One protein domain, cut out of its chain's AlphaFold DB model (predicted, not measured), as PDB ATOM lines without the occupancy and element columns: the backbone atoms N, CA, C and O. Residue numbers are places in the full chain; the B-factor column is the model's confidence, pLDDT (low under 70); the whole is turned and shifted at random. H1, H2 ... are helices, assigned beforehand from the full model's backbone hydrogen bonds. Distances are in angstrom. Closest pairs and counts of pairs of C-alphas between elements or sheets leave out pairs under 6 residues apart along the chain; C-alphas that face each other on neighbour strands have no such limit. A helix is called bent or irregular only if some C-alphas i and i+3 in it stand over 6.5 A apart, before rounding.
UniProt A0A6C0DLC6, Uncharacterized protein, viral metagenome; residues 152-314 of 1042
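What this domain is: This is residues 152 to 314 of the 1042 residues of an uncharacterized protein of viral metagenome (UniProt A0A6C0DLC6). The helices fold back and forth in an open zigzag with few contacts: H3 and H4 make a long hairpin, bent H2 turns back at one end of H3, and H1 comes before it, with residues 152 to 168 sticking out. H6 crosses H5, and H5 runs near H4. Printed are 163 residues, with six named helices, H1 to H6 in order, and no named strand: all helix. The whole is only just loose, close to compact, with a radius of gyration of the C-alphas of 18.5 A and spans of 61 by 42 by 24 A.

How they stand to each other: Begin with H1, residues 152 to 178. H2, residues 182 to 208, was assigned as one helix by its hydrogen bonds but is bent: C-alphas 191 and 194 are 7.4 A apart, and its arms H2a, 182 to 191, and H2b, 194 to 208, stand at a steep tilt of 44 degrees. H1 and H2a are close but not clearly touching; their closest C-alphas, Gln 177 and Val 185, are 6.1 A apart. H2b and H3, residues 211 to 239, form a helical hairpin at 18 degrees but only just touch, with 3 pairs of C-alphas within 8 A, the closest Tyr 206 and Val 214 at 6.1 A. H3 and H4, residues 245 to 266, form another at 10 degrees; their closest C-alphas, Leu 237 and Lys 248, are 6.2 A apart. H4 and H5, residues 276 to 292, are near each other. H5 touches H6, residues 300 to 314, at a steep tilt of 57 degrees, opposite ways; their closest C-alphas, Tyr 278 and Ser 310, are 5.4 A apart. In H1, H3, H4 and H5 every O i to N i+4 pair is within hydrogen-bond range; in H2a 5 of 6, in H2b and H6 10 of 11 are.

Where its parts are: Find C-alpha 152 at (169.242, 152.387, 123.814), where H1 begins its 38.7 A. H3 measures 42.2 A, H4 31.8 A and H5 24.4 A; H6 ends at C-alpha 314, (197.777, 142.104, 115.138).

The domain as a whole: The C-alphas of Lys 153 and Glu 244, the two farthest apart, are 62.2 A apart. The printed part has no cut, and no link is long. Mean pLDDT of the printed part is 76.7; 50 residues are under 70, among them 183 to 209.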
ATOM      1  N   ASP A 152     167.919 152.325 123.170       92.62
ATOM      2  CA  ASP A 152     169.242 152.387 123.814       92.62
ATOM      3  C   ASP A 152     169.141 152.446 125.351       92.62
ATOM      4  O   ASP A 152     170.009 151.920 126.066       92.62
ATOM      5  N   LYS A 153     168.027 152.957 125.888       93.75
ATOM      6  CA  LYS A 153     167.674 152.829 127.306       93.75
ATOM      7  C   LYS A 153     167.379 151.377 127.701       93.75
ATOM      8  O   LYS A 153     167.978 150.894 128.666       93.75
ATOM      9  N   GLU A 154     166.527 150.646 126.973       94.81
ATOM     10  CA  GLU A 154     166.242 149.230 127.275       94.81
ATOM     11  C   GLU A 154     167.524 148.383 127.216       94.81
ATOM     12  O   GLU A 154     167.800 147.572 128.109       94.81
ATOM     13  N   ARG A 155     168.353 148.627 126.195       91.62
ATOM     14  CA  ARG A 155     169.677 148.024 126.006       91.62
ATOM     15  C   ARG A 155     170.591 148.284 127.204       91.62
ATOM     16  O   ARG A 155     171.198 147.338 127.712       91.62
ATOM     17  N   THR A 156     170.651 149.521 127.693       92.62
ATOM     18  CA  THR A 156     171.442 149.904 128.875       92.62
ATOM     19  C   THR A 156     170.940 149.198 130.137       92.62
ATOM     20  O   THR A 156     171.717 148.533 130.827       92.62
ATOM     21  N   GLU A 157     169.629 149.220 130.399       92.75
ATOM     22  CA  GLU A 157     169.039 148.498 131.532       92.75
ATOM     23  C   GLU A 157     169.243 146.972 131.433       92.75
ATOM     24  O   GLU A 157     169.279 146.274 132.451       92.75
ATOM     25  N   ARG A 158     169.339 146.405 130.223       86.88
ATOM     26  CA  ARG A 158     169.677 144.986 130.016       86.88
ATOM     27  C   ARG A 158     171.146 144.713 130.327       86.88
ATOM     28  O   ARG A 158     171.412 143.747 131.039       86.88
ATOM     29  N   ILE A 159     172.076 145.567 129.896       88.69
ATOM     30  CA  ILE A 159     173.505 145.457 130.239       88.69
ATOM     31  C   ILE A 159     173.698 145.472 131.765       88.69
ATOM     32  O   ILE A 159     174.280 144.528 132.300       88.69
ATOM     33  N   GLU A 160     173.112 146.433 132.489       91.25
ATOM     34  CA  GLU A 160     173.200 146.475 133.961       91.25
ATOM     35  C   GLU A 160     172.631 145.211 134.632       91.25
ATOM     36  O   GLU A 160     173.172 144.711 135.628       91.25
ATOM     37  N   ARG A 161     171.537 144.655 134.087       89.69
ATOM     38  CA  ARG A 161     170.954 143.390 134.566       89.69
ATOM     39  C   ARG A 161     171.924 142.216 134.380       89.69
ATOM     40  O   ARG A 161     172.040 141.406 135.304       89.69
ATOM     41  N   TYR A 162     172.649 142.134 133.264       78.50
ATOM     42  CA  TYR A 162     173.652 141.084 133.046       78.50
ATOM     43  C   TYR A 162     174.919 141.283 133.880       78.50
ATOM     44  O   TYR A 162     175.368 140.317 134.497       78.50
ATOM     45  N   ASP A 163     175.433 142.507 134.020       87.62
ATOM     46  CA  ASP A 163     176.565 142.802 134.911       87.62
ATOM     47  C   ASP A 163     176.253 142.421 136.360       87.62
ATOM     48  O   ASP A 163     177.091 141.854 137.067       87.62
ATOM     49  N   LYS A 164     175.019 142.654 136.814       89.25
ATOM     50  CA  LYS A 164     174.548 142.228 138.136       89.25
ATOM     51  C   LYS A 164     174.503 140.702 138.275       89.25
ATOM     52  O   LYS A 164     174.882 140.181 139.324       89.25
ATOM     53  N   ILE A 165     174.081 139.973 137.238       85.88
ATOM     54  CA  ILE A 165     174.093 138.498 137.214       85.88
ATOM     55  C   ILE A 165     175.535 137.966 137.224       85.88
ATOM     56  O   ILE A 165     175.853 137.089 138.026       85.88
ATOM     57  N   PHE A 166     176.421 138.526 136.398       86.88
ATOM     58  CA  PHE A 166     177.825 138.129 136.302       86.88
ATOM     59  C   PHE A 166     178.590 138.400 137.604       86.88
ATOM     60  O   PHE A 166     179.282 137.518 138.113       86.88
ATOM     61  N   ASN A 167     178.407 139.577 138.210       85.75
ATOM     62  CA  ASN A 167     179.007 139.896 139.506       85.75
ATOM     63  C   ASN A 167     178.466 139.003 140.632       85.75
ATOM     64  O   ASN A 167     179.248 138.560 141.473       85.75
ATOM     65  N   ASN A 168     177.169 138.670 140.633       85.62
ATOM     66  CA  ASN A 168     176.619 137.690 141.574       85.62
ATOM     67  C   ASN A 168     177.269 136.309 141.391       85.62
ATOM     68  O   ASN A 168     177.704 135.718 142.376       85.62
ATOM     69  N   LEU A 169     177.411 135.821 140.151       85.25
ATOM     70  CA  LEU A 169     178.076 134.547 139.852       85.25
ATOM     71  C   LEU A 169     179.549 134.553 140.297       85.25
ATOM     72  O   LEU A 169     179.985 133.621 140.973       85.25
ATOM     73  N   LYS A 170     180.296 135.626 139.999       86.25
ATOM     74  CA  LYS A 170     181.687 135.814 140.446       86.25
ATOM     75  C   LYS A 170     181.795 135.776 141.975       86.25
ATOM     76  O   LYS A 170     182.663 135.090 142.508       86.25
ATOM     77  N   GLN A 171     180.883 136.438 142.692       82.88
ATOM     78  CA  GLN A 171     180.832 136.384 144.157       82.88
ATOM     79  C   GLN A 171     180.434 134.997 144.685       82.88
ATOM     80  O   GLN A 171     180.998 134.552 145.681       82.88
ATOM     81  N   THR A 172     179.520 134.270 144.034       83.12
ATOM     82  CA  THR A 172     179.203 132.877 144.397       83.12
ATOM     83  C   THR A 172     180.427 131.972 144.253       83.12
ATOM     84  O   THR A 172     180.724 131.228 145.182       83.12
ATOM     85  N   ILE A 173     181.182 132.082 143.154       81.62
ATOM     86  CA  ILE A 173     182.414 131.304 142.932       81.62
ATOM     87  C   ILE A 173     183.465 131.623 144.007       81.62
ATOM     88  O   ILE A 173     183.989 130.703 144.629       81.62
ATOM     89  N   ILE A 174     183.710 132.908 144.297       85.56
ATOM     90  CA  ILE A 174     184.655 133.340 145.346       85.56
ATOM     91  C   ILE A 174     184.231 132.831 146.736       85.56
ATOM     92  O   ILE A 174     185.074 132.424 147.536       85.56
ATOM     93  N   ASN A 175     182.932 132.835 147.045       84.12
ATOM     94  CA  ASN A 175     182.428 132.351 148.331       84.12
ATOM     95  C   ASN A 175     182.483 130.819 148.447       84.12
ATOM     96  O   ASN A 175     182.766 130.314 149.529       84.12
ATOM     97  N   GLU A 176     182.271 130.070 147.366       83.75
ATOM     98  CA  GLU A 176     182.484 128.616 147.352       83.75
ATOM     99  C   GLU A 176     183.975 128.267 147.503       83.75
ATOM    100  O   GLU A 176     184.321 127.410 148.315       83.75
ATOM    101  N   GLN A 177     184.868 128.992 146.813       83.44
ATOM    102  CA  GLN A 177     186.328 128.844 146.932       83.44
ATOM    103  C   GLN A 177     186.857 129.111 148.349       83.44
ATOM    104  O   GLN A 177     187.804 128.460 148.776       83.44
ATOM    105  N   LYS A 178     186.265 130.058 149.090       86.44
ATOM    106  CA  LYS A 178     186.708 130.420 150.451       86.44
ATOM    107  C   LYS A 178     186.268 129.458 151.557       86.44
ATOM    108  O   LYS A 178     186.823 129.527 152.647       86.44
ATOM    109  N   ASN A 179     185.262 128.616 151.314       80.62
ATOM    110  CA  ASN A 179     184.583 127.846 152.368       80.62
ATOM    111  C   ASN A 179     184.786 126.321 152.278       80.62
ATOM    112  O   ASN A 179     184.184 125.589 153.063       80.62
ATOM    113  N   LYS A 180     185.586 125.829 151.324       84.19
ATOM    114  CA  LYS A 180     185.812 124.397 151.057       84.19
ATOM    115  C   LYS A 180     187.259 124.145 150.652       84.19
ATOM    116  O   LYS A 180     187.902 125.024 150.083       84.19
ATOM    117  N   GLU A 181     187.763 122.933 150.883       80.19
ATOM    118  CA  GLU A 181     189.080 122.559 150.360       80.19
ATOM    119  C   GLU A 181     189.079 122.542 148.816       80.19
ATOM    120  O   GLU A 181     188.067 122.167 148.208       80.19
ATOM    121  N   PRO A 182     190.199 122.894 148.145       70.50
ATOM    122  CA  PRO A 182     190.256 123.016 146.681       70.50
ATOM    123  C   PRO A 182     189.799 121.766 145.910       70.50
ATOM    124  O   PRO A 182     189.290 121.861 144.791       70.50
ATOM    125  N   THR A 183     189.958 120.591 146.516       62.81
ATOM    126  CA  THR A 183     189.510 119.277 146.033       62.81
ATOM    127  C   THR A 183     187.985 119.139 145.978       62.81
ATOM    128  O   THR A 183     187.469 118.559 145.023       62.81
ATOM    129  N   GLU A 184     187.244 119.693 146.941       67.25
ATOM    130  CA  GLU A 184     185.774 119.695 146.908       67.25
ATOM    131  C   GLU A 184     185.227 120.753 145.950       67.25
ATOM    132  O   GLU A 184     184.306 120.466 145.181       67.25
ATOM    133  N   VAL A 185     185.821 121.954 145.945       56.25
ATOM    134  CA  VAL A 185     185.431 123.064 145.055       56.25
ATOM    135  C   VAL A 185     185.429 122.607 143.593       56.25
ATOM    136  O   VAL A 185     184.443 122.798 142.879       56.25
ATOM    137  N   ASN A 186     186.491 121.914 143.167       62.84
ATOM    138  CA  ASN A 186     186.609 121.361 141.816       62.84
ATOM    139  C   ASN A 186     185.477 120.373 141.472       62.84
ATOM    140  O   ASN A 186     184.992 120.365 140.343       62.84
ATOM    141  N   ASN A 187     185.019 119.559 142.428       66.69
ATOM    142  CA  ASN A 187     183.957 118.572 142.205       66.69
ATOM    143  C   ASN A 187     182.552 119.202 142.178       66.69
ATOM    144  O   ASN A 187     181.708 118.782 141.384       66.69
ATOM    145  N   VAL A 188     182.303 120.238 142.986       59.50
ATOM    146  CA  VAL A 188     181.047 121.016 142.954       59.50
ATOM    147  C   VAL A 188     180.913 121.781 141.631       59.50
ATOM    148  O   VAL A 188     179.853 121.747 141.000       59.50
ATOM    149  N   ILE A 189     182.007 122.400 141.172       63.91
ATOM    150  CA  ILE A 189     182.090 123.082 139.873       63.91
ATOM    151  C   ILE A 189     181.862 122.091 138.720       63.91
ATOM    152  O   ILE A 189     181.023 122.358 137.860       63.91
ATOM    153  N   LYS A 190     182.540 120.931 138.729       57.41
ATOM    154  CA  LYS A 190     182.504 119.929 137.642       57.41
ATOM    155  C   LYS A 190     181.171 119.207 137.418       57.41
ATOM    156  O   LYS A 190     181.031 118.612 136.357       57.41
ATOM    157  N   THR A 191     180.262 119.136 138.397       55.00
ATOM    158  CA  THR A 191     179.184 118.114 138.359       55.00
ATOM    159  C   THR A 191     177.749 118.624 138.380       55.00
ATOM    160  O   THR A 191     176.855 117.870 138.011       55.00
ATOM    161  N   ASN A 192     177.486 119.848 138.856       53.03
ATOM    162  CA  ASN A 192     176.105 120.319 139.047       53.03
ATOM    163  C   ASN A 192     175.900 121.822 138.821       53.03
ATOM    164  O   ASN A 192     174.833 122.213 138.346       53.03
ATOM    165  N   LEU A 193     176.867 122.674 139.188       55.91
ATOM    166  CA  LEU A 193     176.643 124.123 139.182       55.91
ATOM    167  C   LEU A 193     176.735 124.723 137.770       55.91
ATOM    168  O   LEU A 193     175.815 125.427 137.355       55.91
ATOM    169  N   PHE A 194     177.805 124.413 137.029       54.00
ATOM    170  CA  PHE A 194     178.008 124.932 135.673       54.00
ATOM    171  C   PHE A 194     176.985 124.370 134.687       54.00
ATOM    172  O   PHE A 194     176.170 125.137 134.185       54.00
ATOM    173  N   ASP A 195     176.961 123.053 134.466       62.94
ATOM    174  CA  ASP A 195     176.108 122.421 133.445       62.94
ATOM    175  C   ASP A 195     174.632 122.828 133.545       62.94
ATOM    176  O   ASP A 195     173.968 123.007 132.528       62.94
ATOM    177  N   LYS A 196     174.108 123.022 134.761       56.12
ATOM    178  CA  LYS A 196     172.702 123.378 134.954       56.12
ATOM    179  C   LYS A 196     172.425 124.873 134.798       56.12
ATOM    180  O   LYS A 196     171.541 125.246 134.030       56.12
ATOM    181  N   ILE A 197     173.166 125.734 135.505       58.19
ATOM    182  CA  ILE A 197     172.938 127.188 135.448       58.19
ATOM    183  C   ILE A 197     173.322 127.730 134.068       58.19
ATOM    184  O   ILE A 197     172.647 128.617 133.548       58.19
ATOM    185  N   PHE A 198     174.377 127.198 133.454       64.50
ATOM    186  CA  PHE A 198     174.870 127.692 132.178       64.50
ATOM    187  C   PHE A 198     173.974 127.270 131.006       64.50
ATOM    188  O   PHE A 198     173.626 128.112 130.185       64.50
ATOM    189  N   PHE A 199     173.524 126.011 130.946       55.28
ATOM    190  CA  PHE A 199     172.740 125.514 129.807       55.28
ATOM    191  C   PHE A 199     171.308 126.081 129.769       55.28
ATOM    192  O   PHE A 199     170.828 126.452 128.698       55.28
ATOM    193  N   GLU A 200     170.639 126.228 130.922       60.34
ATOM    194  CA  GLU A 200     169.304 126.853 130.989       60.34
ATOM    195  C   GLU A 200     169.350 128.346 130.601       60.34
ATOM    196  O   GLU A 200     168.484 128.815 129.858       60.34
ATOM    197  N   ASN A 201     170.384 129.088 131.025       64.38
ATOM    198  CA  ASN A 201     170.547 130.496 130.643       64.38
ATOM    199  C   ASN A 201     171.047 130.673 129.200       64.38
ATOM    200  O   ASN A 201     170.588 131.591 128.523       64.38
ATOM    201  N   MET A 202     171.915 129.792 128.686       59.62
ATOM    202  CA  MET A 202     172.352 129.841 127.285       59.62
ATOM    203  C   MET A 202     171.223 129.569 126.294       59.62
ATOM    204  O   MET A 202     171.211 130.189 125.239       59.62
ATOM    205  N   ILE A 203     170.267 128.685 126.602       63.25
ATOM    206  CA  ILE A 203     169.119 128.462 125.705       63.25
ATOM    207  C   ILE A 203     168.261 129.728 125.590       63.25
ATOM    208  O   ILE A 203     167.812 130.049 124.494       63.25
ATOM    209  N   LYS A 204     168.080 130.483 126.684       62.53
ATOM    210  CA  LYS A 204     167.491 131.830 126.604       62.53
ATOM    211  C   LYS A 204     168.357 132.762 125.760       62.53
ATOM    212  O   LYS A 204     167.888 133.285 124.762       62.53
ATOM    213  N   PHE A 205     169.638 132.880 126.099       59.66
ATOM    214  CA  PHE A 205     170.578 133.766 125.410       59.66
ATOM    215  C   PHE A 205     170.695 133.477 123.897       59.66
ATOM    216  O   PHE A 205     170.895 134.400 123.124       59.66
ATOM    217  N   TYR A 206     170.504 132.228 123.457       63.22
ATOM    218  CA  TYR A 206     170.456 131.837 122.041       63.22
ATOM    219  C   TYR A 206     169.162 132.240 121.323       63.22
ATOM    220  O   TYR A 206     169.197 132.535 120.133       63.22
ATOM    221  N   ASN A 207     168.028 132.258 122.024       60.88
ATOM    222  CA  ASN A 207     166.760 132.716 121.454       60.88
ATOM    223  C   ASN A 207     166.647 134.252 121.468       60.88
ATOM    224  O   ASN A 207     165.983 134.821 120.608       60.88
ATOM    225  N   ASP A 208     167.293 134.904 122.441       68.12
ATOM    226  CA  ASP A 208     167.159 136.337 122.724       68.12
ATOM    227  C   ASP A 208     168.222 137.216 122.003       68.12
ATOM    228  O   ASP A 208     168.146 138.444 122.099       68.12
ATOM    229  N   TYR A 209     169.224 136.629 121.321       68.88
ATOM    230  CA  TYR A 209     170.374 137.344 120.722       68.88
ATOM    231  C   TYR A 209     170.886 136.761 119.391       68.88
ATOM    232  O   TYR A 209     170.622 135.618 119.029       68.88
ATOM    233  N   GLN A 210     171.710 137.555 118.692       71.25
ATOM    234  CA  GLN A 210     172.518 137.136 117.539       71.25
ATOM    235  C   GLN A 210     173.328 135.850 117.844       71.25
ATOM    236  O   GLN A 210     174.186 135.885 118.738       71.25
ATOM    237  N   PRO A 211     173.144 134.743 117.087       61.75
ATOM    238  CA  PRO A 211     173.788 133.453 117.363       61.75
ATOM    239  C   PRO A 211     175.319 133.500 117.464       61.75
ATOM    240  O   PRO A 211     175.917 132.717 118.202       61.75
ATOM    241  N   GLU A 212     175.964 134.445 116.773       64.00
ATOM    242  CA  GLU A 212     177.414 134.633 116.832       64.00
ATOM    243  C   GLU A 212     177.949 134.930 118.236       64.00
ATOM    244  O   GLU A 212     179.033 134.465 118.583       64.00
ATOM    245  N   ILE A 213     177.224 135.709 119.045       68.81
ATOM    246  CA  ILE A 213     177.678 136.084 120.393       68.81
ATOM    247  C   ILE A 213     177.672 134.840 121.289       68.81
ATOM    248  O   ILE A 213     178.605 134.613 122.060       68.81
ATOM    249  N   VAL A 214     176.661 133.983 121.123       72.75
ATOM    250  CA  VAL A 214     176.537 132.717 121.854       72.75
ATOM    251  C   VAL A 214     177.616 131.725 121.423       72.75
ATOM    252  O   VAL A 214     178.222 131.082 122.275       72.75
ATOM    253  N   LEU A 215     177.925 131.653 120.123       68.81
ATOM    254  CA  LEU A 215     179.038 130.859 119.589       68.81
ATOM    255  C   LEU A 215     180.401 131.343 120.111       68.81
ATOM    256  O   LEU A 215     181.218 130.524 120.534       68.81
ATOM    257  N   LYS A 216     180.630 132.664 120.156       73.25
ATOM    258  CA  LYS A 216     181.850 133.276 120.713       73.25
ATOM    259  C   LYS A 216     182.002 132.958 122.211       73.25
ATOM    260  O   LYS A 216     183.089 132.568 122.635       73.25
ATOM    261  N   MET A 217     180.922 133.015 123.000       73.12
ATOM    262  CA  MET A 217     180.941 132.571 124.404       73.12
ATOM    263  C   MET A 217     181.213 131.065 124.542       73.12
ATOM    264  O   MET A 217     182.116 130.681 125.283       73.12
ATOM    265  N   LEU A 218     180.483 130.213 123.814       75.25
ATOM    266  CA  LEU A 218     180.671 128.754 123.805       75.25
ATOM    267  C   LEU A 218     182.127 128.356 123.531       75.25
ATOM    268  O   LEU A 218     182.674 127.501 124.227       75.25
ATOM    269  N   TYR A 219     182.761 129.007 122.551       77.19
ATOM    270  CA  TYR A 219     184.161 128.781 122.212       77.19
ATOM    271  C   TYR A 219     185.107 129.134 123.369       77.19
ATOM    272  O   TYR A 219     185.955 128.317 123.727       77.19
ATOM    273  N   ILE A 220     184.931 130.299 124.007       76.75
ATOM    274  CA  ILE A 220     185.739 130.713 125.169       76.75
ATOM    275  C   ILE A 220     185.601 129.701 126.320       76.75
ATOM    276  O   ILE A 220     186.602 129.336 126.939       76.75
ATOM    277  N   PHE A 221     184.392 129.191 126.580       78.00
ATOM    278  CA  PHE A 221     184.174 128.183 127.621       78.00
ATOM    279  C   PHE A 221     184.815 126.827 127.299       78.00
ATOM    280  O   PHE A 221     185.435 126.235 128.185       78.00
ATOM    281  N   GLU A 222     184.732 126.337 126.059       80.38
ATOM    282  CA  GLU A 222     185.398 125.082 125.679       80.38
ATOM    283  C   GLU A 222     186.933 125.234 125.665       80.38
ATOM    284  O   GLU A 222     187.643 124.310 126.068       80.38
ATOM    285  N   LEU A 223     187.460 126.414 125.310       77.88
ATOM    286  CA  LEU A 223     188.887 126.735 125.422       77.88
ATOM    287  C   LEU A 223     189.348 126.700 126.892       77.88
ATOM    288  O   LEU A 223     190.285 125.975 127.229       77.88
ATOM    289  N   TYR A 224     188.650 127.407 127.788       77.62
ATOM    290  CA  TYR A 224     188.967 127.465 129.222       77.62
ATOM    291  C   TYR A 224     188.882 126.081 129.890       77.62
ATOM    292  O   TYR A 224     189.762 125.685 130.654       77.62
ATOM    293  N   LYS A 225     187.873 125.285 129.522       81.69
ATOM    294  CA  LYS A 225     187.710 123.881 129.929       81.69
ATOM    295  C   LYS A 225     188.886 123.002 129.489       81.69
ATOM    296  O   LYS A 225     189.324 122.156 130.269       81.69
ATOM    297  N   ASN A 226     189.439 123.215 128.292       80.31
ATOM    298  CA  ASN A 226     190.637 122.503 127.836       80.31
ATOM    299  C   ASN A 226     191.919 122.981 128.541       80.31
ATOM    300  O   ASN A 226     192.741 122.135 128.891       80.31
ATOM    301  N   ILE A 227     192.061 124.275 128.851       78.50
ATOM    302  CA  ILE A 227     193.170 124.811 129.668       78.50
ATOM    303  C   ILE A 227     193.145 124.207 131.082       78.50
ATOM    304  O   ILE A 227     194.149 123.663 131.546       78.50
ATOM    305  N   ILE A 228     191.979 124.196 131.741       79.88
ATOM    306  CA  ILE A 228     191.783 123.513 133.031       79.88
ATOM    307  C   ILE A 228     192.157 122.031 132.916       79.88
ATOM    308  O   ILE A 228     192.806 121.489 133.814       79.88
ATOM    309  N   LYS A 229     191.776 121.357 131.824       83.19
ATOM    310  CA  LYS A 229     192.108 119.942 131.622       83.19
ATOM    311  C   LYS A 229     193.619 119.723 131.518       83.19
ATOM    312  O   LYS A 229     194.133 118.889 132.255       83.19
ATOM    313  N   ILE A 230     194.321 120.522 130.709       83.69
ATOM    314  CA  ILE A 230     195.788 120.495 130.572       83.69
ATOM    315  C   ILE A 230     196.468 120.693 131.929       83.69
ATOM    316  O   ILE A 230     197.376 119.939 132.261       83.69
ATOM    317  N   ASN A 231     196.021 121.656 132.740       80.31
ATOM    318  CA  ASN A 231     196.636 121.925 134.043       80.31
ATOM    319  C   ASN A 231     196.421 120.781 135.052       80.31
ATOM    320  O   ASN A 231     197.334 120.463 135.815       80.31
ATOM    321  N   ASN A 232     195.263 120.110 135.032       85.00
ATOM    322  CA  ASN A 232     195.043 118.907 135.844       85.00
ATOM    323  C   ASN A 232     195.886 117.720 135.336       85.00
ATOM    324  O   ASN A 232     196.583 117.089 136.126       85.00
ATOM    325  N   GLU A 233     195.891 117.467 134.025       89.38
ATOM    326  CA  GLU A 233     196.672 116.396 133.386       89.38
ATOM    327  C   GLU A 233     198.197 116.608 133.607       89.38
ATOM    328  O   GLU A 233     198.912 115.659 133.934       89.38
ATOM    329  N   LYS A 234     198.696 117.858 133.570       89.56
ATOM    330  CA  LYS A 234     200.071 118.248 133.968       89.56
ATOM    331  C   LYS A 234     200.345 117.929 135.440       89.56
ATOM    332  O   LYS A 234     201.391 117.370 135.763       89.56
ATOM    333  N   LYS A 235     199.420 118.276 136.341       88.12
ATOM    334  CA  LYS A 235     199.572 118.064 137.789       88.12
ATOM    335  C   LYS A 235     199.612 116.578 138.155       88.12
ATOM    336  O   LYS A 235     200.430 116.189 138.983       88.12
ATOM    337  N   GLU A 236     198.794 115.749 137.510       91.06
ATOM    338  CA  GLU A 236     198.811 114.289 137.677       91.06
ATOM    339  C   GLU A 236     200.121 113.661 137.161       91.06
ATOM    340  O   GLU A 236     200.697 112.810 137.842       91.06
ATOM    341  N   LEU A 237     200.653 114.125 136.020       92.31
ATOM    342  CA  LEU A 237     201.970 113.704 135.518       92.31
ATOM    343  C   LEU A 237     203.112 114.104 136.468       92.31
ATOM    344  O   LEU A 237     203.989 113.287 136.759       92.31
ATOM    345  N   LEU A 238     203.100 115.338 136.983       86.50
ATOM    346  CA  LEU A 238     204.119 115.828 137.915       86.50
ATOM    347  C   LEU A 238     204.117 115.044 139.236       86.50
ATOM    348  O   LEU A 238     205.190 114.641 139.681       86.50
ATOM    349  N   LEU A 239     202.941 114.762 139.809       90.81
ATOM    350  CA  LEU A 239     202.777 114.038 141.080       90.81
ATOM    351  C   LEU A 239     203.107 112.533 141.020       90.81
ATOM    352  O   LEU A 239     203.182 111.890 142.064       90.81
ATOM    353  N   ASN A 240     203.289 111.938 139.836       93.19
ATOM    354  CA  ASN A 240     203.587 110.509 139.731       93.19
ATOM    355  C   ASN A 240     205.096 110.229 139.833       93.19
ATOM    356  O   ASN A 240     205.805 110.216 138.828       93.19
ATOM    357  N   ASP A 241     205.598 109.977 141.040       94.19
ATOM    358  CA  ASP A 241     207.024 109.699 141.308       94.19
ATOM    359  C   ASP A 241     207.586 108.438 140.618       94.19
ATOM    360  O   ASP A 241     208.797 108.239 140.591       94.19
ATOM    361  N   ASN A 242     206.735 107.595 140.021       95.00
ATOM    362  CA  ASN A 242     207.146 106.368 139.325       95.00
ATOM    363  C   ASN A 242     207.541 106.591 137.851       95.00
ATOM    364  O   ASN A 242     207.893 105.629 137.170       95.00
ATOM    365  N   ILE A 243     207.436 107.821 137.336       94.88
ATOM    366  CA  ILE A 243     207.788 108.175 135.953       94.88
ATOM    367  C   ILE A 243     209.095 108.975 135.966       94.88
ATOM    368  O   ILE A 243     209.193 109.992 136.655       94.88
ATOM    369  N   GLU A 244     210.093 108.533 135.193       95.06
ATOM    370  CA  GLU A 244     211.357 109.262 135.028       95.06
ATOM    371  C   GLU A 244     211.111 110.654 134.427       95.06
ATOM    372  O   GLU A 244     210.206 110.843 133.613       95.06
ATOM    373  N   LYS A 245     211.903 111.652 134.845       93.00
ATOM    374  CA  LYS A 245     211.636 113.064 134.529       93.00
ATOM    375  C   LYS A 245     211.501 113.309 133.021       93.00
ATOM    376  O   LYS A 245     210.521 113.905 132.589       93.00
ATOM    377  N   ASP A 246     212.431 112.781 132.235       91.06
ATOM    378  CA  ASP A 246     212.464 112.962 130.784       91.06
ATOM    379  C   ASP A 246     211.199 112.375 130.116       91.06
ATOM    380  O   ASP A 246     210.670 112.942 129.162       91.06
ATOM    381  N   THR A 247     210.633 111.300 130.682       93.19
ATOM    382  CA  THR A 247     209.344 110.725 130.259       93.19
ATOM    383  C   THR A 247     208.143 111.571 130.703       93.19
ATOM    384  O   THR A 247     207.151 111.624 129.979       93.19
ATOM    385  N   LYS A 248     208.198 112.272 131.849       92.25
ATOM    386  CA  LYS A 248     207.164 113.266 132.217       92.25
ATOM    387  C   LYS A 248     207.142 114.425 131.218       92.25
ATOM    388  O   LYS A 248     206.065 114.814 130.770       92.25
ATOM    389  N   ASP A 249     208.320 114.926 130.848       88.31
ATOM    390  CA  ASP A 249     208.480 116.033 129.902       88.31
ATOM    391  C   ASP A 249     208.028 115.616 128.476       88.31
ATOM    392  O   ASP A 249     207.316 116.369 127.805       88.31
ATOM    393  N   GLU A 250     208.314 114.380 128.039       93.06
ATOM    394  CA  GLU A 250     207.784 113.802 126.788       93.06
ATOM    395  C   GLU A 250     206.252 113.620 126.817       93.06
ATOM    396  O   GLU A 250     205.558 114.007 125.872       93.06
ATOM    397  N   LEU A 251     205.688 113.066 127.898       92.88
ATOM    398  CA  LEU A 251     204.237 112.874 128.039       92.88
ATOM    399  C   LEU A 251     203.478 114.208 128.054       92.88
ATOM    400  O   LEU A 251     202.438 114.324 127.406       92.88
ATOM    401  N   TYR A 252     204.006 115.226 128.737       91.38
ATOM    402  CA  TYR A 252     203.425 116.569 128.738       91.38
ATOM    403  C   TYR A 252     203.525 117.239 127.357       91.38
ATOM    404  O   TYR A 252     202.557 117.848 126.900       91.38
ATOM    405  N   THR A 253     204.640 117.057 126.643       89.25
ATOM    406  CA  THR A 253     204.801 117.551 125.264       89.25
ATOM    407  C   THR A 253     203.769 116.927 124.318       89.25
ATOM    408  O   THR A 253     203.096 117.643 123.576       89.25
ATOM    409  N   ASN A 254     203.571 115.606 124.386       88.75
ATOM    410  CA  ASN A 254     202.553 114.913 123.591       88.75
ATOM    411  C   ASN A 254     201.124 115.366 123.949       88.75
ATOM    412  O   ASN A 254     200.302 115.567 123.056       88.75
ATOM    413  N   LEU A 255     200.840 115.614 125.234       89.12
ATOM    414  CA  LEU A 255     199.554 116.157 125.683       89.12
ATOM    415  C   LEU A 255     199.266 117.543 125.077       89.12
ATOM    416  O   LEU A 255     198.147 117.798 124.627       89.12
ATOM    417  N   LEU A 256     200.268 118.429 125.043       87.06
ATOM    418  CA  LEU A 256     200.151 119.748 124.413       87.06
ATOM    419  C   LEU A 256     199.925 119.639 122.899       87.06
ATOM    420  O   LEU A 256     199.110 120.386 122.362       87.06
ATOM    421  N   ILE A 257     200.576 118.689 122.217       88.19
ATOM    422  CA  ILE A 257     200.383 118.435 120.779       88.19
ATOM    423  C   ILE A 257     198.948 117.966 120.484       88.19
ATOM    424  O   ILE A 257     198.289 118.540 119.614       88.19
ATOM    425  N   ASP A 258     198.425 116.989 121.230       85.75
ATOM    426  CA  ASP A 258     197.052 116.487 121.052       85.75
ATOM    427  C   ASP A 258     195.994 117.561 121.356       85.75
ATOM    428  O   ASP A 258     194.988 117.682 120.649       85.75
ATOM    429  N   ARG A 259     196.209 118.377 122.398       84.38
ATOM    430  CA  ARG A 259     195.298 119.477 122.757       84.38
ATOM    431  C   ARG A 259     195.377 120.625 121.753       84.38
ATOM    432  O   ARG A 259     194.332 121.159 121.388       84.38
ATOM    433  N   LYS A 260     196.571 120.954 121.242       83.88
ATOM    434  CA  LYS A 260     196.729 121.908 120.139       83.88
ATOM    435  C   LYS A 260     195.981 121.427 118.898       83.88
ATOM    436  O   LYS A 260     195.189 122.187 118.364       83.88
ATOM    437  N   LYS A 261     196.132 120.160 118.499       86.56
ATOM    438  CA  LYS A 261     195.404 119.595 117.351       86.56
ATOM    439  C   LYS A 261     193.879 119.735 117.492       86.56
ATOM    440  O   LYS A 261     193.206 120.014 116.506       86.56
ATOM    441  N   TYR A 262     193.336 119.567 118.700       78.25
ATOM    442  CA  TYR A 262     191.909 119.778 118.969       78.25
ATOM    443  C   TYR A 262     191.491 121.253 118.803       78.25
ATOM    444  O   TYR A 262     190.462 121.536 118.194       78.25
ATOM    445  N   ILE A 263     192.315 122.202 119.259       77.12
ATOM    446  CA  ILE A 263     192.106 123.643 119.022       77.12
ATOM    447  C   ILE A 263     192.204 123.963 117.517       77.12
ATOM    448  O   ILE A 263     191.320 124.627 116.984       77.12
ATOM    449  N   ASP A 264     193.194 123.401 116.818       77.75
ATOM    450  CA  ASP A 264     193.392 123.505 115.363       77.75
ATOM    451  C   ASP A 264     192.268 122.815 114.551       77.75
ATOM    452  O   ASP A 264     192.203 122.948 113.327       77.75
ATOM    453  N   GLU A 265     191.390 122.026 115.181       76.94
ATOM    454  CA  GLU A 265     190.152 121.488 114.596       76.94
ATOM    455  C   GLU A 265     188.937 122.377 114.909       76.94
ATOM    456  O   GLU A 265     188.101 122.571 114.026       76.94
ATOM    457  N   LEU A 266     188.881 123.005 116.088       65.12
ATOM    458  CA  LEU A 266     187.862 124.004 116.442       65.12
ATOM    459  C   LEU A 266     187.996 125.332 115.674       65.12
ATOM    460  O   LEU A 266     187.003 126.038 115.523       65.12
ATOM    461  N   THR A 267     189.176 125.687 115.162       66.06
ATOM    462  CA  THR A 267     189.384 126.918 114.367       66.06
ATOM    463  C   THR A 267     188.984 126.796 112.892       66.06
ATOM    464  O   THR A 267     189.016 127.794 112.179       66.06
ATOM    465  N   LYS A 268     188.578 125.608 112.417       74.75
ATOM    466  CA  LYS A 268     188.241 125.345 111.000       74.75
ATOM    467  C   LYS A 268     186.832 125.781 110.570       74.75
ATOM    468  O   LYS A 268     186.462 125.566 109.418       74.75
ATOM    469  N   PHE A 269     186.025 126.331 111.475       62.31
ATOM    470  CA  PHE A 269     184.675 126.804 111.158       62.31
ATOM    471  C   PHE A 269     184.721 128.180 110.474       62.31
ATOM    472  O   PHE A 269     185.523 129.038 110.828       62.31
ATOM    473  N   GLU A 270     183.836 128.405 109.503       52.38
ATOM    474  CA  GLU A 270     183.938 129.501 108.524       52.38
ATOM    475  C   GLU A 270     183.979 130.912 109.155       52.38
ATOM    476  O   GLU A 270     184.755 131.765 108.726       52.38
ATOM    477  N   ASN A 271     183.257 131.133 110.261       52.50
ATOM    478  CA  ASN A 271     183.228 132.415 110.980       52.50
ATOM    479  C   ASN A 271     184.485 132.687 111.856       52.50
ATOM    480  O   ASN A 271     184.520 133.701 112.554       52.50
ATOM    481  N   PHE A 272     185.500 131.808 111.877       61.31
ATOM    482  CA  PHE A 272     186.621 131.873 112.839       61.31
ATOM    483  C   PHE A 272     187.940 132.435 112.284       61.31
ATOM    484  O   PHE A 272     188.788 132.852 113.079       61.31
ATOM    485  N   GLU A 273     188.127 132.524 110.962       67.31
ATOM    486  CA  GLU A 273     189.384 133.026 110.362       67.31
ATOM    487  C   GLU A 273     189.731 134.469 110.795       67.31
ATOM    488  O   GLU A 273     190.904 134.833 110.828       67.31
ATOM    489  N   GLN A 274     188.748 135.273 111.222       58.44
ATOM    490  CA  GLN A 274     188.982 136.611 111.788       58.44
ATOM    491  C   GLN A 274     189.605 136.591 113.198       58.44
ATOM    492  O   GLN A 274     190.343 137.506 113.551       58.44
ATOM    493  N   ALA A 275     189.317 135.574 114.020       54.03
ATOM    494  CA  ALA A 275     189.797 135.481 115.409       54.03
ATOM    495  C   ALA A 275     191.161 134.772 115.526       54.03
ATOM    496  O   ALA A 275     191.932 135.001 116.460       54.03
ATOM    497  N   LYS A 276     191.454 133.911 114.554       74.81
ATOM    498  CA  LYS A 276     192.619 133.026 114.476       74.81
ATOM    499  C   LYS A 276     193.990 133.704 114.697       74.81
ATOM    500  O   LYS A 276     194.743 133.166 115.508       74.81
ATOM    501  N   PRO A 277     194.330 134.881 114.118       69.38
ATOM    502  CA  PRO A 277     195.659 135.483 114.309       69.38
ATOM    503  C   PRO A 277     195.953 135.875 115.767       69.38
ATOM    504  O   PRO A 277     197.071 135.711 116.252       69.38
ATOM    505  N   TYR A 278     194.933 136.358 116.482       68.62
ATOM    506  CA  TYR A 278     195.035 136.787 117.880       68.62
ATOM    507  C   TYR A 278     195.290 135.607 118.830       68.62
ATOM    508  O   TYR A 278     196.084 135.715 119.769       68.62
ATOM    509  N   LEU A 279     194.638 134.471 118.549       61.62
ATOM    510  CA  LEU A 279     194.814 133.201 119.255       61.62
ATOM    511  C   LEU A 279     196.172 132.564 118.951       61.62
ATOM    512  O   LEU A 279     196.855 132.147 119.881       61.62
ATOM    513  N   GLU A 280     196.595 132.521 117.684       75.75
ATOM    514  CA  GLU A 280     197.903 131.975 117.303       75.75
ATOM    515  C   GLU A 280     199.056 132.743 117.973       75.75
ATOM    516  O   GLU A 280     199.973 132.109 118.496       75.75
ATOM    517  N   SER A 281     198.987 134.079 118.047       79.94
ATOM    518  CA  SER A 281     199.963 134.887 118.797       79.94
ATOM    519  C   SER A 281     199.946 134.553 120.291       79.94
ATOM    520  O   SER A 281     200.959 134.091 120.804       79.94
ATOM    521  N   ALA A 282     198.800 134.679 120.974       69.12
ATOM    522  CA  ALA A 282     198.728 134.451 122.421       69.12
ATOM    523  C   ALA A 282     199.152 133.022 122.823       69.12
ATOM    524  O   ALA A 282     199.801 132.826 123.849       69.12
ATOM    525  N   ILE A 283     198.843 132.016 121.996       77.75
ATOM    526  CA  ILE A 283     199.310 130.636 122.188       77.75
ATOM    527  C   ILE A 283     200.833 130.540 122.008       77.75
ATOM    528  O   ILE A 283     201.486 129.829 122.772       77.75
ATOM    529  N   ASN A 284     201.427 131.230 121.032       78.19
ATOM    530  CA  ASN A 284     202.883 131.252 120.863       78.19
ATOM    531  C   ASN A 284     203.585 131.950 122.038       78.19
ATOM    532  O   ASN A 284     204.582 131.422 122.529       78.19
ATOM    533  N   ASP A 285     203.040 133.063 122.532       78.31
ATOM    534  CA  ASP A 285     203.583 133.809 123.672       78.31
ATOM    535  C   ASP A 285     203.564 132.955 124.956       78.31
ATOM    536  O   ASP A 285     204.595 132.805 125.616       78.31
ATOM    537  N   ILE A 286     202.440 132.277 125.238       78.75
ATOM    538  CA  ILE A 286     202.308 131.308 126.346       78.75
ATOM    539  C   ILE A 286     203.322 130.160 126.219       78.75
ATOM    540  O   ILE A 286     203.956 129.772 127.201       78.75
ATOM    541  N   ASN A 287     203.510 129.610 125.015       72.62
ATOM    542  CA  ASN A 287     204.483 128.537 124.793       72.62
ATOM    543  C   ASN A 287     205.936 129.013 124.975       72.62
ATOM    544  O   ASN A 287     206.754 128.259 125.500       72.62
ATOM    545  N   LEU A 288     206.265 130.244 124.574       81.56
ATOM    546  CA  LEU A 288     207.614 130.810 124.692       81.56
ATOM    547  C   LEU A 288     207.998 131.067 126.161       81.56
ATOM    548  O   LEU A 288     209.110 130.745 126.587       81.56
ATOM    549  N   ASP A 289     207.054 131.590 126.943       81.69
ATOM    550  CA  ASP A 289     207.155 131.750 128.396       81.69
ATOM    551  C   ASP A 289     207.306 130.390 129.103       81.69
ATOM    552  O   ASP A 289     208.218 130.219 129.908       81.69
ATOM    553  N   LEU A 290     206.451 129.404 128.792       74.06
ATOM    554  CA  LEU A 290     206.499 128.067 129.407       74.06
ATOM    555  C   LEU A 290     207.777 127.300 129.047       74.06
ATOM    556  O   LEU A 290     208.295 126.551 129.872       74.06
ATOM    557  N   TYR A 291     208.320 127.508 127.846       73.44
ATOM    558  CA  TYR A 291     209.629 126.975 127.459       73.44
ATOM    559  C   TYR A 291     210.773 127.637 128.248       73.44
ATOM    560  O   TYR A 291     211.762 126.987 128.583       73.44
ATOM    561  N   SER A 292     210.626 128.924 128.579       72.50
ATOM    562  CA  SER A 292     211.605 129.700 129.356       72.50
ATOM    563  C   SER A 292     211.498 129.463 130.871       72.50
ATOM    564  O   SER A 292     212.495 129.559 131.585       72.50
ATOM    565  N   ASN A 293     210.302 129.137 131.370       81.75
ATOM    566  CA  ASN A 293     210.009 128.803 132.761       81.75
ATOM    567  C   ASN A 293     208.886 127.738 132.844       81.75
ATOM    568  O   ASN A 293     207.711 128.089 132.975       81.75
ATOM    569  N   PRO A 294     209.228 126.432 132.849       71.00
ATOM    570  CA  PRO A 294     208.246 125.335 132.889       71.00
ATOM    571  C   PRO A 294     207.327 125.319 134.122       71.00
ATOM    572  O   PRO A 294     206.269 124.674 134.109       71.00
ATOM    573  N   ASN A 295     207.728 126.036 135.177       80.00
ATOM    574  CA  ASN A 295     207.021 126.162 136.448       80.00
ATOM    575  C   ASN A 295     206.140 127.424 136.525       80.00
ATOM    576  O   ASN A 295     205.547 127.669 137.572       80.00
ATOM    577  N   LYS A 296     206.047 128.231 135.457       85.12
ATOM    578  CA  LYS A 296     205.124 129.372 135.401       85.12
ATOM    579  C   LYS A 296     203.681 128.855 135.390       85.12
ATOM    580  O   LYS A 296     203.251 128.205 134.437       85.12
ATOM    581  N   GLU A 297     202.945 129.127 136.461       79.19
ATOM    582  CA  GLU A 297     201.484 129.050 136.473       79.19
ATOM    583  C   GLU A 297     200.936 130.424 136.076       79.19
ATOM    584  O   GLU A 297     201.451 131.440 136.535       79.19
ATOM    585  N   TYR A 298     199.914 130.451 135.218       81.38
ATOM    586  CA  TYR A 298     199.229 131.683 134.829       81.38
ATOM    587  C   TYR A 298     197.922 131.838 135.593       81.38
ATOM    588  O   TYR A 298     197.137 130.889 135.678       81.38
ATOM    589  N   ASN A 299     197.655 133.049 136.069       78.44
ATOM    590  CA  ASN A 299     196.339 133.429 136.576       78.44
ATOM    591  C   ASN A 299     195.446 134.043 135.473       78.44
ATOM    592  O   ASN A 299     195.912 134.377 134.380       78.44
ATOM    593  N   ASP A 300     194.147 134.194 135.757       56.03
ATOM    594  CA  ASP A 300     193.163 134.690 134.780       56.03
ATOM    595  C   ASP A 300     193.475 136.118 134.272       56.03
ATOM    596  O   ASP A 300     193.184 136.433 133.118       56.03
ATOM    597  N   GLU A 301     194.091 136.982 135.092       65.88
ATOM    598  CA  GLU A 301     194.447 138.358 134.704       65.88
ATOM    599  C   GLU A 301     195.677 138.396 133.783       65.88
ATOM    600  O   GLU A 301     195.730 139.218 132.866       65.88
ATOM    601  N   GLU A 302     196.633 137.477 133.952       76.94
ATOM    602  CA  GLU A 302     197.775 137.318 133.039       76.94
ATOM    603  C   GLU A 302     197.338 136.765 131.677       76.94
ATOM    604  O   GLU A 302     197.733 137.305 130.644       76.94
ATOM    605  N   LEU A 303     196.472 135.741 131.657       66.06
ATOM    606  CA  LEU A 303     195.903 135.197 130.415       66.06
ATOM    607  C   LEU A 303     195.097 136.257 129.651       66.06
ATOM    608  O   LEU A 303     195.241 136.393 128.437       66.06
ATOM    609  N   TYR A 304     194.282 137.043 130.362       64.31
ATOM    610  CA  TYR A 304     193.529 138.148 129.767       64.31
ATOM    611  C   TYR A 304     194.445 139.271 129.257       64.31
ATOM    612  O   TYR A 304     194.198 139.838 128.191       64.31
ATOM    613  N   SER A 305     195.534 139.564 129.975       78.12
ATOM    614  CA  SER A 305     196.530 140.554 129.553       78.12
ATOM    615  C   SER A 305     197.258 140.127 128.279       78.12
ATOM    616  O   SER A 305     197.364 140.937 127.363       78.12
ATOM    617  N   LEU A 306     197.674 138.859 128.166       78.81
ATOM    618  CA  LEU A 306     198.298 138.314 126.952       78.81
ATOM    619  C   LEU A 306     197.357 138.369 125.741       78.81
ATOM    620  O   LEU A 306     197.773 138.798 124.666       78.81
ATOM    621  N   LEU A 307     196.077 138.020 125.916       66.81
ATOM    622  CA  LEU A 307     195.076 138.111 124.844       66.81
ATOM    623  C   LEU A 307     194.870 139.561 124.359       66.81
ATOM    624  O   LEU A 307     194.651 139.810 123.176       66.81
ATOM    625  N   LYS A 308     194.970 140.530 125.277       73.00
ATOM    626  CA  LYS A 308     194.869 141.967 124.984       73.00
ATOM    627  C   LYS A 308     196.180 142.575 124.462       73.00
ATOM    628  O   LYS A 308     196.168 143.653 123.874       73.00
ATOM    629  N   GLU A 309     197.316 141.915 124.673       78.06
ATOM    630  CA  GLU A 309     198.597 142.262 124.052       78.06
ATOM    631  C   GLU A 309     198.612 141.795 122.589       78.06
ATOM    632  O   GLU A 309     198.910 142.593 121.695       78.06
ATOM    633  N   SER A 310     198.190 140.550 122.319       68.94
ATOM    634  CA  SER A 310     198.114 140.016 120.954       68.94
ATOM    635  C   SER A 310     197.102 140.757 120.076       68.94
ATOM    636  O   SER A 310     197.365 140.962 118.889       68.94
ATOM    637  N   GLU A 311     196.003 141.254 120.659       74.06
ATOM    638  CA  GLU A 311     195.069 142.175 119.998       74.06
ATOM    639  C   GLU A 311     195.794 143.382 119.374       74.06
ATOM    640  O   GLU A 311     195.678 143.625 118.169       74.06
ATOM    641  N   LYS A 312     196.616 144.089 120.161       75.88
ATOM    642  CA  LYS A 312     197.379 145.262 119.696       75.88
ATOM    643  C   LYS A 312     198.420 144.890 118.640       75.88
ATOM    644  O   LYS A 312     198.629 145.649 117.697       75.88
ATOM    645  N   ILE A 313     199.097 143.751 118.808       72.56
ATOM    646  CA  ILE A 313     200.169 143.301 117.906       72.56
ATOM    647  C   ILE A 313     199.609 143.007 116.511       72.56
ATOM    648  O   ILE A 313     200.211 143.400 115.511       72.56
ATOM    649  N   VAL A 314     198.442 142.368 116.422       73.75
ATOM    650  CA  VAL A 314     197.777 142.104 115.138       73.75
ATOM    651  C   VAL A 314     197.198 143.394 114.543       73.75
ATOM    652  O   VAL A 314     197.437 143.668 113.368       73.75
TER     653      VAL A 314